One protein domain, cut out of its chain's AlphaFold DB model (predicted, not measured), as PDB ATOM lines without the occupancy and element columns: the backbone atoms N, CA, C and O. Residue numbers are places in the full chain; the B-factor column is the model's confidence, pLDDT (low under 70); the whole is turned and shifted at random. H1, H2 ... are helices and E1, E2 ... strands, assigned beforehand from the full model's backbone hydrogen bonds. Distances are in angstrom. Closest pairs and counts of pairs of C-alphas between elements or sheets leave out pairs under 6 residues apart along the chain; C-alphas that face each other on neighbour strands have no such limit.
ATOM      1  N   CYS A  25     156.119 119.954 131.380       89.44
ATOM      2  CA  CYS A  25     154.951 120.533 130.729       89.44
ATOM      3  C   CYS A  25     154.102 119.409 130.137       89.44
ATOM      4  O   CYS A  25     154.627 118.592 129.380       89.44
ATOM      5  N   ARG A  26     152.794 119.387 130.421       86.06
ATOM      6  CA  ARG A  26     151.880 118.392 129.817       86.06
ATOM      7  C   ARG A  26     151.783 118.535 128.304       86.06
ATOM      8  O   ARG A  26     151.610 117.553 127.589       86.06
ATOM      9  N   GLN A  27     151.857 119.770 127.819       87.56
ATOM     10  CA  GLN A  27     151.736 120.102 126.404       87.56
ATOM     11  C   GLN A  27     153.042 120.649 125.837       87.56
ATOM     12  O   GLN A  27     154.026 120.876 126.540       87.56
ATOM     13  N   LYS A  28     153.037 120.875 124.521       90.06
ATOM     14  CA  LYS A  28     154.157 121.485 123.815       90.06
ATOM     15  C   LYS A  28     154.471 122.863 124.405       90.06
ATOM     16  O   LYS A  28     153.590 123.713 124.531       90.06
ATOM     17  N   THR A  29     155.743 123.083 124.709       94.25
ATOM     18  CA  THR A  29     156.252 124.370 125.180       94.25
ATOM     19  C   THR A  29     156.163 125.431 124.081       94.25
ATOM     20  O   THR A  29     156.163 125.133 122.882       94.25
ATOM     21  N   ARG A  30     156.046 126.699 124.485       93.62
ATOM     22  CA  ARG A  30     155.846 127.821 123.554       93.62
ATOM     23  C   ARG A  30     157.155 128.360 122.983       93.62
ATOM     24  O   ARG A  30     157.230 128.645 121.790       93.62
ATOM     25  N   SER A  31     158.149 128.573 123.840       95.06
ATOM     26  CA  SER A  31     159.427 129.219 123.513       95.06
ATOM     27  C   SER A  31     160.486 128.875 124.559       95.06
ATOM     28  O   SER A  31     160.154 128.274 125.575       95.06
ATOM     29  N   LYS A  32     161.729 129.322 124.351       96.56
ATOM     30  CA  LYS A  32     162.733 129.383 125.420       96.56
ATOM     31  C   LYS A  32     162.435 130.506 126.408       96.56
ATOM     32  O   LYS A  32     161.720 131.455 126.060       96.56
ATOM     33  N   CYS A  33     162.975 130.397 127.616       96.62
ATOM     34  CA  CYS A  33     162.949 131.496 128.568       96.62
ATOM     35  C   CYS A  33     163.877 132.624 128.099       96.62
ATOM     36  O   CYS A  33     164.922 132.397 127.494       96.62
ATOM     37  N   PHE A  34     163.511 133.870 128.390       96.25
ATOM     38  CA  PHE A  34     164.372 135.026 128.152       96.25
ATOM     39  C   PHE A  34     164.772 135.618 129.499       96.25
ATOM     40  O   PHE A  34     163.929 136.155 130.215       96.25
ATOM     41  N   LEU A  35     166.052 135.474 129.867       94.88
ATOM     42  CA  LEU A  35     166.573 135.861 131.188       94.88
ATOM     43  C   LEU A  35     165.779 135.221 132.347       94.88
ATOM     44  O   LEU A  35     165.439 135.893 133.321       94.88
ATOM     45  N   GLY A  36     165.433 133.935 132.208       93.31
ATOM     46  CA  GLY A  36     164.647 133.189 133.198       93.31
ATOM     47  C   GLY A  36     163.175 133.608 133.292       93.31
ATOM     48  O   GLY A  36     162.495 133.243 134.246       93.31
ATOM     49  N   LYS A  37     162.671 134.396 132.332       95.12
ATOM     50  CA  LYS A  37     161.286 134.874 132.304       95.12
ATOM     51  C   LYS A  37     160.544 134.401 131.065       95.12
ATOM     52  O   LYS A  37     161.130 134.202 130.000       95.12
ATOM     53  N   CYS A  38     159.231 134.301 131.217       95.50
ATOM     54  CA  CYS A  38     158.288 134.004 130.152       95.50
ATOM     55  C   CYS A  38     157.233 135.120 130.045       95.50
ATOM     56  O   CYS A  38     157.083 135.917 130.975       95.50
ATOM     57  N   PRO A  39     156.521 135.224 128.908       94.81
ATOM     58  CA  PRO A  39     155.356 136.100 128.789       94.81
ATOM     59  C   PRO A  39     154.279 135.751 129.826       94.81
ATOM     60  O   PRO A  39     154.244 134.628 130.316       94.81
ATOM     61  N   SER A  40     153.357 136.675 130.102       90.62
ATOM     62  CA  SER A  40     152.220 136.425 131.000       90.62
ATOM     63  C   SER A  40     151.438 135.162 130.611       90.62
ATOM     64  O   SER A  40     151.179 134.941 129.423       90.62
ATOM     65  N   GLY A  41     151.062 134.354 131.609       86.50
ATOM     66  CA  GLY A  41     150.393 133.061 131.422       86.50
ATOM     67  C   GLY A  41     151.345 131.879 131.186       86.50
ATOM     68  O   GLY A  41     150.895 130.809 130.762       86.50
ATOM     69  N   PHE A  42     152.655 132.085 131.361       91.44
ATOM     70  CA  PHE A  42     153.678 131.065 131.173       91.44
ATOM     71  C   PHE A  42     154.716 131.077 132.297       91.44
ATOM     72  O   PHE A  42     155.207 132.125 132.719       91.44
ATOM     73  N   THR A  43     155.157 129.875 132.653       90.56
ATOM     74  CA  THR A  43     156.178 129.595 133.654       90.56
ATOM     75  C   THR A  43     157.441 129.080 132.967       90.56
ATOM     76  O   THR A  43     157.376 128.221 132.081       90.56
ATOM     77  N   CYS A  44     158.599 129.602 133.376       94.00
ATOM     78  CA  CYS A  44     159.893 129.111 132.912       94.00
ATOM     79  C   CYS A  44     160.248 127.812 133.639       94.00
ATOM     80  O   CYS A  44     160.352 127.798 134.866       94.00
ATOM     81  N   LEU A  45     160.420 126.727 132.889       92.19
ATOM     82  CA  LEU A  45     160.798 125.430 133.434       92.19
ATOM     83  C   LEU A  45     162.316 125.324 133.645       92.19
ATOM     84  O   LEU A  45     163.077 126.005 132.953       92.19
ATOM     85  N   PRO A  46     162.782 124.386 134.491       89.94
ATOM     86  CA  PRO A  46     164.204 124.050 134.591       89.94
ATOM     87  C   PRO A  46     164.838 123.626 133.252       89.94
ATOM     88  O   PRO A  46     166.050 123.719 133.089       89.94
ATOM     89  N   SER A  47     164.029 123.194 132.271       91.69
ATOM     90  CA  SER A  47     164.468 122.869 130.904       91.69
ATOM     91  C   SER A  47     164.754 124.093 130.015       91.69
ATOM     92  O   SER A  47     165.043 123.933 128.824       91.69
ATOM     93  N   ASP A  48     164.671 125.308 130.569       94.25
ATOM     94  CA  ASP A  48     164.789 126.591 129.861       94.25
ATOM     95  C   ASP A  48     163.662 126.830 128.836       94.25
ATOM     96  O   ASP A  48     163.821 127.571 127.870       94.25
ATOM     97  N   ASP A  49     162.496 126.209 129.028       95.81
ATOM     98  CA  ASP A  49     161.323 126.368 128.164       95.81
ATOM     99  C   ASP A  49     160.142 127.014 128.900       95.81
ATOM    100  O   ASP A  49     159.883 126.743 130.070       95.81
ATOM    101  N   CYS A  50     159.369 127.830 128.185       95.81
ATOM    102  CA  CYS A  50     158.126 128.419 128.663       95.81
ATOM    103  C   CYS A  50     156.959 127.444 128.480       95.81
ATOM    104  O   CYS A  50     156.527 127.170 127.351       95.81
ATOM    105  N   CYS A  51     156.421 126.965 129.598       93.19
ATOM    106  CA  CYS A  51     155.205 126.162 129.676       93.19
ATOM    107  C   CYS A  51     154.016 127.054 130.041       93.19
ATOM    108  O   CYS A  51     154.184 127.992 130.813       93.19
ATOM    109  N   LYS A  52     152.827 126.798 129.485       90.81
ATOM    110  CA  LYS A  52     151.613 127.516 129.907       90.81
ATOM    111  C   LYS A  52     151.327 127.162 131.367       90.81
ATOM    112  O   LYS A  52     151.463 125.992 131.717       90.81
ATOM    113  N   ASP A  53     150.956 128.140 132.191       85.38
ATOM    114  CA  ASP A  53     150.879 127.957 133.648       85.38
ATOM    115  C   ASP A  53     150.013 126.761 134.033       85.38
ATOM    116  O   ASP A  53     150.453 125.900 134.791       85.38
ATOM    117  N   ASP A  54     148.829 126.632 133.430       79.38
ATOM    118  CA  ASP A  54     147.925 125.504 133.661       79.38
ATOM    119  C   ASP A  54     148.567 124.136 133.338       79.38
ATOM    120  O   ASP A  54     148.311 123.181 134.063       79.38
ATOM    121  N   GLN A  55     149.464 124.038 132.351       85.81
ATOM    122  CA  GLN A  55     150.116 122.794 131.916       85.81
ATOM    123  C   GLN A  55     151.361 122.405 132.725       85.81
ATOM    124  O   GLN A  55     151.953 121.360 132.436       85.81
ATOM    125  N   VAL A  56     151.789 123.215 133.697       86.56
ATOM    126  CA  VAL A  56     152.951 122.895 134.538       86.56
ATOM    127  C   VAL A  56     152.614 121.727 135.463       86.56
ATOM    128  O   VAL A  56     151.644 121.791 136.223       86.56
ATOM    129  N   VAL A  57     153.445 120.686 135.423       85.69
ATOM    130  CA  VAL A  57     153.371 119.509 136.297       85.69
ATOM    131  C   VAL A  57     154.444 119.626 137.366       85.69
ATOM    132  O   VAL A  57     155.618 119.783 137.040       85.69
ATOM    133  N   LEU A  58     154.046 119.563 138.635       81.62
ATOM    134  CA  LEU A  58     154.978 119.547 139.763       81.62
ATOM    135  C   LEU A  58     155.471 118.125 140.049       81.62
ATOM    136  O   LEU A  58     154.720 117.170 139.834       81.62
ATOM    137  N   PRO A  59     156.694 117.966 140.576       79.19
ATOM    138  CA  PRO A  59     157.199 116.653 140.924       79.19
ATOM    139  C   PRO A  59     156.411 116.039 142.102       79.19
ATOM    140  O   PRO A  59     155.866 116.772 142.938       79.19
ATOM    141  N   PRO A  60     156.347 114.697 142.211       74.19
ATOM    142  CA  PRO A  60     155.525 114.012 143.211       74.19
ATOM    143  C   PRO A  60     155.836 114.390 144.666       74.19
ATOM    144  O   PRO A  60     154.929 114.442 145.491       74.19
ATOM    145  N   GLU A  61     157.095 114.679 144.994       77.12
ATOM    146  CA  GLU A  61     157.532 115.077 146.338       77.12
ATOM    147  C   GLU A  61     157.021 116.460 146.772       77.12
ATOM    148  O   GLU A  61     156.838 116.711 147.966       77.12
ATOM    149  N   GLU A  62     156.739 117.341 145.812       75.56
ATOM    150  CA  GLU A  62     156.104 118.641 146.051       75.56
ATOM    151  C   GLU A  62     154.581 118.564 145.918       75.56
ATOM    152  O   GLU A  62     153.882 119.542 146.183       75.56
ATOM    153  N   CYS A  63     154.046 117.384 145.587       80.88
ATOM    154  CA  CYS A  63     152.617 117.160 145.481       80.88
ATOM    155  C   CYS A  63     151.943 116.974 146.841       80.88
ATOM    156  O   CYS A  63     151.563 115.873 147.259       80.88
ATOM    157  N   LYS A  64     151.757 118.084 147.539       89.00
ATOM    158  CA  LYS A  64     150.983 118.149 148.772       89.00
ATOM    159  C   LYS A  64     150.231 119.465 148.844       89.00
ATOM    160  O   LYS A  64     150.591 120.437 148.187       89.00
ATOM    161  N   ASP A  65     149.206 119.472 149.676       92.50
ATOM    162  CA  ASP A  65     148.536 120.703 150.050       92.50
ATOM    163  C   ASP A  65     149.263 121.281 151.271       92.50
ATOM    164  O   ASP A  65     149.600 120.557 152.213       92.50
ATOM    165  N   PHE A  66     149.574 122.571 151.215       92.44
ATOM    166  CA  PHE A  66     150.224 123.324 152.289       92.44
ATOM    167  C   PHE A  66     149.221 124.083 153.157       92.44
ATOM    168  O   PHE A  66     149.583 124.552 154.235       92.44
ATOM    169  N   MET A  67     147.979 124.204 152.692       93.94
ATOM    170  CA  MET A  67     146.894 124.848 153.412       93.94
ATOM    171  C   MET A  67     145.849 123.815 153.830       93.94
ATOM    172  O   MET A  67     145.611 122.823 153.141       93.94
ATOM    173  N   GLU A  68     145.209 124.070 154.965       93.31
ATOM    174  CA  GLU A  68     143.972 123.388 155.322       93.31
ATOM    175  C   GLU A  68     142.828 123.892 154.429       93.31
ATOM    176  O   GLU A  68     142.893 124.977 153.855       93.31
ATOM    177  N   HIS A  69     141.758 123.113 154.314       93.12
ATOM    178  CA  HIS A  69     140.565 123.500 153.564       93.12
ATOM    179  C   HIS A  69     140.759 123.742 152.052       93.12
ATOM    180  O   HIS A  69     140.097 124.590 151.454       93.12
ATOM    181  N   CYS A  70     141.649 123.003 151.386       93.69
ATOM    182  CA  CYS A  70     141.819 123.126 149.933       93.69
ATOM    183  C   CYS A  70     140.572 122.727 149.116       93.69
ATOM    184  O   CYS A  70     140.496 123.061 147.938       93.69
ATOM    185  N   GLU A  71     139.564 122.087 149.718       92.06
ATOM    186  CA  GLU A  71     138.275 121.791 149.082       92.06
ATOM    187  C   GLU A  71     137.478 123.035 148.655       92.06
ATOM    188  O   GLU A  71     136.603 122.922 147.798       92.06
ATOM    189  N   ILE A  72     137.772 124.211 149.225       91.88
ATOM    190  CA  ILE A  72     137.164 125.491 148.821       91.88
ATOM    191  C   ILE A  72     138.064 126.317 147.891       91.88
ATOM    192  O   ILE A  72     137.716 127.447 147.539       91.88
ATOM    193  N   ALA A  73     139.235 125.797 147.512       89.62
ATOM    194  CA  ALA A  73     140.153 126.510 146.638       89.62
ATOM    195  C   ALA A  73     139.567 126.648 145.227       89.62
ATOM    196  O   ALA A  73     139.048 125.699 144.641       89.62
ATOM    197  N   GLN A  74     139.702 127.841 144.653       90.19
ATOM    198  CA  GLN A  74     139.310 128.106 143.272       90.19
ATOM    199  C   GLN A  74     140.453 127.700 142.333       90.19
ATOM    200  O   GLN A  74     141.320 128.508 142.005       90.19
ATOM    201  N   CYS A  75     140.476 126.424 141.946       87.12
ATOM    202  CA  CYS A  75     141.543 125.840 141.125       87.12
ATOM    203  C   CYS A  75     141.544 126.326 139.662       87.12
ATOM    204  O   CYS A  75     142.556 126.197 138.978       87.12
ATOM    205  N   ASP A  76     140.418 126.846 139.171       82.12
ATOM    206  CA  ASP A  76     140.183 127.246 137.779       82.12
ATOM    207  C   ASP A  76     139.977 128.758 137.598       82.12
ATOM    208  O   ASP A  76     139.845 129.241 136.473       82.12
ATOM    209  N   HIS A  77     139.987 129.527 138.688       84.75
ATOM    210  CA  HIS A  77     139.808 130.971 138.630       84.75
ATOM    211  C   HIS A  77     141.138 131.672 138.342       84.75
ATOM    212  O   HIS A  77     142.112 131.501 139.078       84.75
ATOM    213  N   VAL A  78     141.165 132.521 137.311       80.06
ATOM    214  CA  VAL A  78     142.376 133.213 136.827       80.06
ATOM    215  C   VAL A  78     143.133 133.958 137.931       80.06
ATOM    216  O   VAL A  78     144.352 133.858 138.012       80.06
ATOM    217  N   ASP A  79     142.415 134.629 138.832       84.19
ATOM    218  CA  ASP A  79     143.034 135.391 139.926       84.19
ATOM    219  C   ASP A  79     143.567 134.521 141.079       84.19
ATOM    220  O   ASP A  79     144.314 135.007 141.927       84.19
ATOM    221  N   PHE A  80     143.184 133.242 141.140       86.12
ATOM    222  CA  PHE A  80     143.520 132.340 142.247       86.12
ATOM    223  C   PHE A  80     144.351 131.129 141.819       86.12
ATOM    224  O   PHE A  80     144.805 130.384 142.686       86.12
ATOM    225  N   ILE A  81     144.608 130.938 140.523       82.81
ATOM    226  CA  ILE A  81     145.313 129.755 140.019       82.81
ATOM    227  C   ILE A  81     146.748 129.652 140.549       82.81
ATOM    228  O   ILE A  81     147.186 128.562 140.915       82.81
ATOM    229  N   ASP A  82     147.455 130.775 140.689       84.19
ATOM    230  CA  ASP A  82     148.811 130.802 141.254       84.19
ATOM    231  C   ASP A  82     148.799 130.456 142.744       84.19
ATOM    232  O   ASP A  82     149.623 129.679 143.231       84.19
ATOM    233  N   PHE A  83     147.808 130.983 143.469       88.31
ATOM    234  CA  PHE A  83     147.594 130.656 144.873       88.31
ATOM    235  C   PHE A  83     147.277 129.166 145.054       88.31
ATOM    236  O   PHE A  83     147.885 128.500 145.895       88.31
ATOM    237  N   ALA A  84     146.357 128.636 144.247       89.94
ATOM    238  CA  ALA A  84     145.955 127.239 144.263       89.94
ATOM    239  C   ALA A  84     147.124 126.315 143.891       89.94
ATOM    240  O   ALA A  84     147.313 125.277 144.522       89.94
ATOM    241  N   ARG A  85     147.967 126.712 142.933       84.38
ATOM    242  CA  ARG A  85     149.185 125.981 142.559       84.38
ATOM    243  C   ARG A  85     150.207 125.932 143.686       84.38
ATOM    244  O   ARG A  85     150.816 124.888 143.893       84.38
ATOM    245  N   ALA A  86     150.386 127.029 144.415       85.88
ATOM    246  CA  ALA A  86     151.347 127.092 145.510       85.88
ATOM    247  C   ALA A  86     150.871 126.360 146.778       85.88
ATOM    248  O   ALA A  86     151.699 125.841 147.522       85.88
ATOM    249  N   ASN A  87     149.558 126.320 147.040       91.62
ATOM    250  CA  ASN A  87     149.025 125.880 148.336       91.62
ATOM    251  C   ASN A  87     148.166 124.615 148.283       91.62
ATOM    252  O   ASN A  87     148.080 123.912 149.286       91.62
ATOM    253  N   CYS A  88     147.537 124.324 147.147       92.88
ATOM    254  CA  CYS A  88     146.534 123.269 146.991       92.88
ATOM    255  C   CYS A  88     146.826 122.377 145.775       92.88
ATOM    256  O   CYS A  88     145.913 121.903 145.096       92.88
TER     257      CYS A  88
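What this domain is: This is residues 25 to 88 of the 104 residues of the protein "ShKT domain-containing protein" of Ancylostoma ceylanicum (UniProt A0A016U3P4). The domain has little regular structure and falls into two lobes: a small two-stranded hairpin of E1 and E2 with residues 25 to 41 looped round it, and a wide open loop of residues 53 to 80 that leads round to the short helix H1. Residues 31 to 32 pair antiparallel with residues 49 to 50 of E2. The printed part has 64 residues, 14 of them in named elements, in the order E1, E2, H1, of mixed class, with the sheet E1 - E2 antiparallel. It is only just compact, close to loose, with a radius of gyration of the C-alphas of 12.7 A and spans of 36 by 26 by 20 A.

How they stand to each other: E1, residues 42 to 44, and E2, residues 49 to 52, form an antiparallel hairpin at 150 degrees between directions. N 43 and O 51 are 2.8 A apart, within hydrogen-bond range. H1, residues 81 to 87, is apart from E1; every O i to N i+4 pair in H1 is within hydrogen-bond range.

Where its parts are: E1 spans 6.7 A from C-alpha 42 at (153.678, 131.065, 131.173). E2 and H1 each span 9.9 A; H1 ends at C-alpha 87 at (149.025, 125.880, 148.336).

The domain as a whole: The C-alphas of Phe 34 and His 69, the two farthest apart, are 36.7 A apart. The printed part has no cut; the link from E1 to E2 is tight, that from E2 to H1 long. No printed residue is under 70 in pLDDT.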